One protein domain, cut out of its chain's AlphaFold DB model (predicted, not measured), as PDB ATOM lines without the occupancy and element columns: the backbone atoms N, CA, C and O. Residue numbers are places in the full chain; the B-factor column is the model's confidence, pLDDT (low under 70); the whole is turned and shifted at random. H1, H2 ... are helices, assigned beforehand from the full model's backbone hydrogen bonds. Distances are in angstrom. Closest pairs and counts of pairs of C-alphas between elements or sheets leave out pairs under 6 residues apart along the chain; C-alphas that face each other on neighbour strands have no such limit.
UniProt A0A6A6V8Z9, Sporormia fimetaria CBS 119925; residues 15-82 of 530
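Overview. This is residues 15 to 82 of the 530 residues of a protein of Sporormia fimetaria CBS 119925 (UniProt A0A6A6V8Z9). A head of mostly loops, residues 22 to 57, is joined by two short helices, H1 and H2, set nearly crosswise, and from there one longer helix, H3, reaches away as an arm. The end of this arm, residues 71 to 82, sticks out free, and so does a loop of the head, residues 30 to 39. The printed part has 68 residues with three named helices, in the order H1, H2, H3, and no named strand; its class is all helix, though just 29 residues are in named elements. The whole is loose, with a radius of gyration of the C-alphas of 14.4 A, and spans 48 by 23 by 18 A, the arm making much of the length.

Along the chain. H1 is residues 15 to 21, beginning at C-alpha 15 at (369.467, 301.918, 561.420). H2 is residues 58 to 63, with C-alpha 58 at (369.247, 288.695, 564.043). H3, residues 65 to 80, is 22.8 A long and ends at C-alpha 80 at (381.437, 310.411, 580.476).

Arrangement. H1 and H2 touch, about perpendicular at 77 degrees; their closest C-alphas, of Ala 21 and Pro 58, are 4.7 A apart. H1 and H3 are close but not clearly touching, about perpendicular at 78 degrees, with the C-alphas of Cys 17 and Thr 67 closest at 5.7 A. H2 and H3 are also close but not clearly touching, only just about perpendicular at 71 degrees; the closest C-alphas, of Ala 61 and Thr 67, are 6.2 A apart. In H1 and H3 every O i to N i+4 pair is within hydrogen-bond range; in H2 0 of 2 are, against 3 of 3 O i to N i+3 pairs.

Size, cuts and confidence. The C-alphas farthest apart, of Asp 49 and Lys 82, are 48.2 A apart. The printed part has no cut. The link from H1 to H2 is long, with 36 residues; that from H2 to H3 is tight, with 1. The mean pLDDT of the printed part is 74.3, and residues 29 to 41 are under 70.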
ATOM      1  N   ASN A  15     370.761 302.455 561.838       71.31
ATOM      2  CA  ASN A  15     369.467 301.918 561.420       71.31
ATOM      3  C   ASN A  15     369.599 300.485 560.884       71.31
ATOM      4  O   ASN A  15     368.774 299.628 561.211       71.31
ATOM      5  N   GLY A  16     370.658 300.203 560.115       76.75
ATOM      6  CA  GLY A  16     370.968 298.856 559.640       76.75
ATOM      7  C   GLY A  16     371.223 297.893 560.799       76.75
ATOM      8  O   GLY A  16     370.601 296.833 560.865       76.75
ATOM      9  N   CYS A  17     372.051 298.300 561.764       79.69
ATOM     10  CA  CYS A  17     372.348 297.509 562.961       79.69
ATOM     11  C   CYS A  17     371.106 297.283 563.838       79.69
ATOM     12  O   CYS A  17     370.877 296.173 564.318       79.69
ATOM     13  N   THR A  18     370.261 298.307 563.999       77.69
ATOM     14  CA  THR A  18     369.009 298.205 564.770       77.69
ATOM     15  C   THR A  18     368.035 297.221 564.128       77.69
ATOM     16  O   THR A  18     367.459 296.374 564.817       77.69
ATOM     17  N   ARG A  19     367.868 297.280 562.802       75.38
ATOM     18  CA  ARG A  19     367.024 296.329 562.065       75.38
ATOM     19  C   ARG A  19     367.602 294.923 562.064       75.38
ATOM     20  O   ARG A  19     366.827 293.976 562.164       75.38
ATOM     21  N   LEU A  20     368.928 294.786 561.989       83.62
ATOM     22  CA  LEU A  20     369.603 293.494 562.076       83.62
ATOM     23  C   LEU A  20     369.266 292.832 563.410       83.62
ATOM     24  O   LEU A  20     368.670 291.764 563.407       83.62
ATOM     25  N   ALA A  21     369.496 293.519 564.531       82.81
ATOM     26  CA  ALA A  21     369.181 293.005 565.865       82.81
ATOM     27  C   ALA A  21     367.691 292.645 566.059       82.81
ATOM     28  O   ALA A  21     367.356 291.788 566.874       82.81
ATOM     29  N   ARG A  22     366.782 293.279 565.304       80.44
ATOM     30  CA  ARG A  22     365.328 293.033 565.346       80.44
ATOM     31  C   ARG A  22     364.832 292.004 564.322       80.44
ATOM     32  O   ARG A  22     363.634 291.734 564.281       80.44
ATOM     33  N   GLY A  23     365.717 291.439 563.499       80.81
ATOM     34  CA  GLY A  23     365.381 290.433 562.483       80.81
ATOM     35  C   GLY A  23     364.697 290.996 561.233       80.81
ATOM     36  O   GLY A  23     364.050 290.251 560.504       80.81
ATOM     37  N   GLY A  24     364.811 292.305 560.993       77.00
ATOM     38  CA  GLY A  24     364.189 293.013 559.869       77.00
ATOM     39  C   GLY A  24     365.170 293.488 558.792       77.00
ATOM     40  O   GLY A  24     364.810 294.336 557.978       77.00
ATOM     41  N   PHE A  25     366.421 293.017 558.805       81.25
ATOM     42  CA  PHE A  25     367.461 293.470 557.876       81.25
ATOM     43  C   PHE A  25     367.631 292.511 556.691       81.25
ATOM     44  O   PHE A  25     367.867 291.319 556.881       81.25
ATOM     45  N   ASN A  26     367.529 293.033 555.463       80.50
ATOM     46  CA  ASN A  26     367.605 292.249 554.229       80.50
ATOM     47  C   ASN A  26     368.615 292.853 553.240       80.50
ATOM     48  O   ASN A  26     368.422 293.961 552.732       80.50
ATOM     49  N   ARG A  27     369.662 292.081 552.931       76.69
ATOM     50  CA  ARG A  27     370.773 292.472 552.048       76.69
ATOM     51  C   ARG A  27     370.461 292.330 550.553       76.69
ATOM     52  O   ARG A  27     371.215 292.851 549.738       76.69
ATOM     53  N   ASN A  28     369.361 291.666 550.184       71.00
ATOM     54  CA  ASN A  28     368.901 291.518 548.795       71.00
ATOM     55  C   ASN A  28     368.202 292.772 548.253       71.00
ATOM     56  O   ASN A  28     368.020 292.936 547.048       71.00
ATOM     57  N   THR A  29     367.755 293.664 549.139       61.62
ATOM     58  CA  THR A  29     367.119 294.903 548.696       61.62
ATOM     59  C   THR A  29     368.179 295.791 548.037       61.62
ATOM     60  O   THR A  29     369.173 296.171 548.653       61.62
ATOM     61  N   ASN A  30     367.983 296.128 546.756       48.62
ATOM     62  CA  ASN A  30     368.905 296.931 545.930       48.62
ATOM     63  C   ASN A  30     369.171 298.364 546.460       48.62
ATOM     64  O   ASN A  30     369.819 299.169 545.793       48.62
ATOM     65  N   CYS A  31     368.700 298.699 547.661       52.03
ATOM     66  CA  CYS A  31     368.791 300.022 548.266       52.03
ATOM     67  C   CYS A  31     370.127 300.285 548.990       52.03
ATOM     68  O   CYS A  31     370.356 301.396 549.452       52.03
ATOM     69  N   HIS A  32     371.043 299.314 549.035       50.88
ATOM     70  CA  HIS A  32     372.363 299.459 549.670       50.88
ATOM     71  C   HIS A  32     373.537 299.504 548.660       50.88
ATOM     72  O   HIS A  32     374.712 299.514 549.021       50.88
ATOM     73  N   GLY A  33     373.244 299.590 547.360       41.41
ATOM     74  CA  GLY A  33     374.191 299.365 546.261       41.41
ATOM     75  C   GLY A  33     375.140 300.502 545.845       41.41
ATOM     76  O   GLY A  33     375.585 300.483 544.699       41.41
ATOM     77  N   LYS A  34     375.473 301.481 546.701       41.69
ATOM     78  CA  LYS A  34     376.539 302.468 546.384       41.69
ATOM     79  C   LYS A  34     377.777 302.428 547.289       41.69
ATOM     80  O   LYS A  34     378.779 303.028 546.919       41.69
ATOM     81  N   GLY A  35     377.746 301.685 548.398       44.00
ATOM     82  CA  GLY A  35     378.884 301.573 549.329       44.00
ATOM     83  C   GLY A  35     379.377 300.151 549.603       44.00
ATOM     84  O   GLY A  35     380.482 299.980 550.104       44.00
ATOM     85  N   TYR A  36     378.606 299.118 549.256       47.41
ATOM     86  CA  TYR A  36     378.995 297.743 549.556       47.41
ATOM     87  C   TYR A  36     379.945 297.232 548.467       47.41
ATOM     88  O   TYR A  36     379.538 297.146 547.299       47.41
ATOM     89  N   PRO A  37     381.200 296.865 548.792       43.97
ATOM     90  CA  PRO A  37     382.020 296.133 547.843       43.97
ATOM     91  C   PRO A  37     381.248 294.875 547.445       43.97
ATOM     92  O   PRO A  37     380.730 294.166 548.305       43.97
ATOM     93  N   LYS A  38     381.144 294.595 546.139       48.94
ATOM     94  CA  LYS A  38     380.643 293.306 545.639       48.94
ATOM     95  C   LYS A  38     381.621 292.219 546.079       48.94
ATOM     96  O   LYS A  38     382.499 291.808 545.320       48.94
ATOM     97  N   THR A  39     381.536 291.805 547.333       50.09
ATOM     98  CA  THR A  39     382.321 290.706 547.866       50.09
ATOM     99  C   THR A  39     381.815 289.428 547.214       50.09
ATOM    100  O   THR A  39     380.614 289.210 547.097       50.09
ATOM    101  N   LYS A  40     382.729 288.549 546.792       54.94
ATOM    102  CA  LYS A  40     382.372 287.198 546.319       54.94
ATOM    103  C   LYS A  40     381.726 286.329 547.414       54.94
ATOM    104  O   LYS A  40     381.256 285.238 547.114       54.94
ATOM    105  N   THR A  41     381.751 286.787 548.664       68.19
ATOM    106  CA  THR A  41     381.224 286.096 549.840       68.19
ATOM    107  C   THR A  41     379.788 286.541 550.109       68.19
ATOM    108  O   THR A  41     379.550 287.738 550.251       68.19
ATOM    109  N   ILE A  42     378.866 285.576 550.191       76.06
ATOM    110  CA  ILE A  42     377.474 285.772 550.619       76.06
ATOM    111  C   ILE A  42     377.430 285.733 552.145       76.06
ATOM    112  O   ILE A  42     377.851 284.736 552.737       76.06
ATOM    113  N   PHE A  43     376.948 286.806 552.776       78.75
ATOM    114  CA  PHE A  43     376.906 286.916 554.239       78.75
ATOM    115  C   PHE A  43     375.564 286.478 554.830       78.75
ATOM    116  O   PHE A  43     375.542 285.849 555.887       78.75
ATOM    117  N   CYS A  44     374.460 286.766 554.142       83.81
ATOM    118  CA  CYS A  44     373.108 286.390 554.542       83.81
ATOM    119  C   CYS A  44     372.426 285.674 553.370       83.81
ATOM    120  O   CYS A  44     371.773 286.329 552.568       83.81
ATOM    121  N   PRO A  45     372.600 284.351 553.212       82.00
ATOM    122  CA  PRO A  45     372.073 283.632 552.054       82.00
ATOM    123  C   PRO A  45     370.542 283.639 552.030       82.00
ATOM    124  O   PRO A  45     369.899 283.349 553.043       82.00
ATOM    125  N   ASP A  46     369.958 283.914 550.862       81.38
ATOM    126  CA  ASP A  46     368.512 283.838 550.668       81.38
ATOM    127  C   ASP A  46     367.986 282.412 550.900       81.38
ATOM    128  O   ASP A  46     368.653 281.403 550.636       81.38
ATOM    129  N   LYS A  47     366.752 282.319 551.407       81.12
ATOM    130  CA  LYS A  47     366.094 281.041 551.719       81.12
ATOM    131  C   LYS A  47     365.870 280.183 550.467       81.12
ATOM    132  O   LYS A  47     365.859 278.957 550.579       81.12
ATOM    133  N   ASN A  48     365.703 280.812 549.303       80.25
ATOM    134  CA  ASN A  48     365.382 280.170 548.029       80.25
ATOM    135  C   ASN A  48     366.600 280.020 547.104       80.25
ATOM    136  O   ASN A  48     366.641 279.070 546.322       80.25
ATOM    137  N   ASP A  49     367.603 280.898 547.207       80.06
ATOM    138  CA  ASP A  49     368.877 280.768 546.488       80.06
ATOM    139  C   ASP A  49     370.066 281.172 547.374       80.06
ATOM    140  O   ASP A  49     370.330 282.340 547.637       80.06
ATOM    141  N   LYS A  50     370.852 280.176 547.792       78.69
ATOM    142  CA  LYS A  50     372.008 280.381 548.680       78.69
ATOM    143  C   LYS A  50     373.161 281.163 548.037       78.69
ATOM    144  O   LYS A  50     374.131 281.464 548.729       78.69
ATOM    145  N   ASN A  51     373.091 281.442 546.734       79.00
ATOM    146  CA  ASN A  51     374.104 282.206 546.005       79.00
ATOM    147  C   ASN A  51     373.786 283.705 545.923       79.00
ATOM    148  O   ASN A  51     374.583 284.450 545.353       79.00
ATOM    149  N   VAL A  52     372.653 284.146 546.473       76.25
ATOM    150  CA  VAL A  52     372.291 285.563 546.570       76.25
ATOM    151  C   VAL A  52     372.073 285.959 548.025       76.25
ATOM    152  O   VAL A  52     371.801 285.124 548.889       76.25
ATOM    153  N   GLU A  53     372.249 287.247 548.297       83.00
ATOM    154  CA  GLU A  53     371.953 287.834 549.600       83.00
ATOM    155  C   GLU A  53     370.437 287.823 549.866       83.00
ATOM    156  O   GLU A  53     369.637 287.796 548.935       83.00
ATOM    157  N   GLY A  54     370.051 287.851 551.139       80.25
ATOM    158  CA  GLY A  54     368.688 287.687 551.637       80.25
ATOM    159  C   GLY A  54     368.492 288.333 553.011       80.25
ATOM    160  O   GLY A  54     369.211 289.257 553.399       80.25
ATOM    161  N   GLU A  55     367.503 287.849 553.761       85.44
ATOM    162  CA  GLU A  55     367.271 288.258 555.154       85.44
ATOM    163  C   GLU A  55     368.409 287.778 556.060       85.44
ATOM    164  O   GLU A  55     368.738 286.590 556.090       85.44
ATOM    165  N   CYS A  56     368.996 288.696 556.825       85.88
ATOM    166  CA  CYS A  56     370.019 288.359 557.801       85.88
ATOM    167  C   CYS A  56     369.393 287.843 559.103       85.88
ATOM    168  O   CYS A  56     368.477 288.478 559.632       85.88
ATOM    169  N   PRO A  57     369.920 286.744 559.666       86.19
ATOM    170  CA  PRO A  57     369.563 286.312 561.008       86.19
ATOM    171  C   PRO A  57     369.904 287.383 562.063       86.19
ATOM    172  O   PRO A  57     370.994 287.964 561.997       86.19
ATOM    173  N   PRO A  58     369.013 287.665 563.033       84.88
ATOM    174  CA  PRO A  58     369.247 288.695 564.043       84.88
ATOM    175  C   PRO A  58     370.446 288.425 564.949       84.88
ATOM    176  O   PRO A  58     371.100 289.368 565.387       84.88
ATOM    177  N   GLU A  59     370.789 287.156 565.177       87.62
ATOM    178  CA  GLU A  59     371.975 286.733 565.929       87.62
ATOM    179  C   GLU A  59     373.293 287.239 565.323       87.62
ATOM    180  O   GLU A  59     374.293 287.377 566.023       87.62
ATOM    181  N   ASN A  60     373.304 287.597 564.036       86.25
ATOM    182  CA  ASN A  60     374.481 288.192 563.413       86.25
ATOM    183  C   ASN A  60     374.777 289.596 563.960       86.25
ATOM    184  O   ASN A  60     375.898 290.073 563.801       86.25
ATOM    185  N   ALA A  61     373.828 290.251 564.645       84.56
ATOM    186  CA  ALA A  61     374.085 291.508 565.342       84.56
ATOM    187  C   ALA A  61     375.184 291.364 566.408       84.56
ATOM    188  O   ALA A  61     375.977 292.289 566.569       84.56
ATOM    189  N   ASP A  62     375.290 290.197 567.053       82.25
ATOM    190  CA  ASP A  62     376.278 289.919 568.106       82.25
ATOM    191  C   ASP A  62     377.712 289.825 567.572       82.25
ATOM    192  O   ASP A  62     378.674 289.897 568.331       82.25
ATOM    193  N   THR A  63     377.868 289.636 566.260       83.19
ATOM    194  CA  THR A  63     379.168 289.498 565.584       83.19
ATOM    195  C   THR A  63     379.380 290.550 564.493       83.19
ATOM    196  O   THR A  63     380.385 290.502 563.777       83.19
ATOM    197  N   ASN A  64     378.467 291.521 564.393       86.75
ATOM    198  CA  ASN A  64     378.533 292.622 563.441       86.75
ATOM    199  C   ASN A  64     379.462 293.733 563.944       86.75
ATOM    200  O   ASN A  64     379.276 294.233 565.055       86.75
ATOM    201  N   ALA A  65     380.443 294.141 563.135       81.12
ATOM    202  CA  ALA A  65     381.463 295.101 563.571       81.12
ATOM    203  C   ALA A  65     380.859 296.460 563.975       81.12
ATOM    204  O   ALA A  65     381.144 296.962 565.061       81.12
ATOM    205  N   ASP A  66     379.951 297.006 563.163       78.25
ATOM    206  CA  ASP A  66     379.288 298.283 563.452       78.25
ATOM    207  C   ASP A  66     378.407 298.222 564.709       78.25
ATOM    208  O   ASP A  66     378.338 299.191 565.467       78.25
ATOM    209  N   THR A  67     377.796 297.068 565.006       82.56
ATOM    210  CA  THR A  67     377.019 296.891 566.245       82.56
ATOM    211  C   THR A  67     377.909 297.072 567.475       82.56
ATOM    212  O   THR A  67     377.516 297.751 568.426       82.56
ATOM    213  N   PHE A  68     379.132 296.531 567.451       79.25
ATOM    214  CA  PHE A  68     380.104 296.752 568.523       79.25
ATOM    215  C   PHE A  68     380.507 298.218 568.641       79.25
ATOM    216  O   PHE A  68     380.587 298.723 569.762       79.25
ATOM    217  N   SER A  69     380.718 298.904 567.517       76.50
ATOM    218  CA  SER A  69     381.065 300.329 567.496       76.50
ATOM    219  C   SER A  69     379.990 301.182 568.177       76.50
ATOM    220  O   SER A  69     380.315 301.999 569.039       76.50
ATOM    221  N   PHE A  70     378.704 300.946 567.886       79.62
ATOM    222  CA  PHE A  70     377.607 301.692 568.516       79.62
ATOM    223  C   PHE A  70     377.425 301.366 570.002       79.62
ATOM    224  O   PHE A  70     377.170 302.269 570.799       79.62
ATOM    225  N   ILE A  71     377.591 300.102 570.406       79.56
ATOM    226  CA  ILE A  71     377.522 299.714 571.824       79.56
ATOM    227  C   ILE A  71     378.689 300.329 572.604       79.56
ATOM    228  O   ILE A  71     378.476 300.897 573.676       79.56
ATOM    229  N   ALA A  72     379.912 300.253 572.073       79.06
ATOM    230  CA  ALA A  72     381.097 300.822 572.707       79.06
ATOM    231  C   ALA A  72     380.970 302.342 572.874       79.06
ATOM    232  O   ALA A  72     381.225 302.859 573.962       79.06
ATOM    233  N   ALA A  73     380.493 303.034 571.835       77.69
ATOM    234  CA  ALA A  73     380.144 304.446 571.892       77.69
ATOM    235  C   ALA A  73     379.104 304.738 572.984       77.69
ATOM    236  O   ALA A  73     379.346 305.552 573.874       77.69
ATOM    237  N   GLY A  74     377.965 304.039 572.966       76.06
ATOM    238  CA  GLY A  74     376.898 304.237 573.949       76.06
ATOM    239  C   GLY A  74     377.382 304.060 575.390       76.06
ATOM    240  O   GLY A  74     377.049 304.875 576.252       76.06
ATOM    241  N   VAL A  75     378.218 303.048 575.648       77.50
ATOM    242  CA  VAL A  75     378.834 302.813 576.964       77.50
ATOM    243  C   VAL A  75     379.780 303.952 577.342       77.50
ATOM    244  O   VAL A  75     379.661 304.484 578.445       77.50
ATOM    245  N   PHE A  76     380.690 304.343 576.447       78.44
ATOM    246  CA  PHE A  76     381.670 305.400 576.705       78.44
ATOM    247  C   PHE A  76     380.995 306.727 577.075       78.44
ATOM    248  O   PHE A  76     381.247 307.277 578.145       78.44
ATOM    249  N   PHE A  77     380.064 307.202 576.248       72.31
ATOM    250  CA  PHE A  77     379.409 308.488 576.484       72.31
ATOM    251  C   PHE A  77     378.402 308.449 577.636       72.31
ATOM    252  O   PHE A  77     378.230 309.458 578.315       72.31
ATOM    253  N   SER A  78     377.774 307.304 577.923       78.12
ATOM    254  CA  SER A  78     376.925 307.189 579.120       78.12
ATOM    255  C   SER A  78     377.738 307.345 580.409       78.12
ATOM    256  O   SER A  78     377.250 307.925 581.383       78.12
ATOM    257  N   VAL A  79     378.986 306.858 580.410       76.44
ATOM    258  CA  VAL A  79     379.930 307.032 581.522       76.44
ATOM    259  C   VAL A  79     380.410 308.482 581.607       76.44
ATOM    260  O   VAL A  79     380.324 309.076 582.683       76.44
ATOM    261  N   GLU A  80     380.854 309.064 580.493       78.50
ATOM    262  CA  GLU A  80     381.437 310.411 580.476       78.50
ATOM    263  C   GLU A  80     380.395 311.498 580.788       78.50
ATOM    264  O   GLU A  80     380.593 312.355 581.650       78.50
ATOM    265  N   CYS A  81     379.218 311.408 580.169       73.81
ATOM    266  CA  CYS A  81     378.151 312.398 580.313       73.81
ATOM    267  C   CYS A  81     377.264 312.166 581.548       73.81
ATOM    268  O   CYS A  81     376.347 312.953 581.796       73.81
ATOM    269  N   LYS A  82     377.491 311.084 582.313       82.19
ATOM    270  CA  LYS A  82     376.676 310.668 583.476       82.19
ATOM    271  C   LYS A  82     375.168 310.643 583.187       82.19
ATOM    272  O   LYS A  82     374.350 310.949 584.058       82.19
TER     273      LYS A  82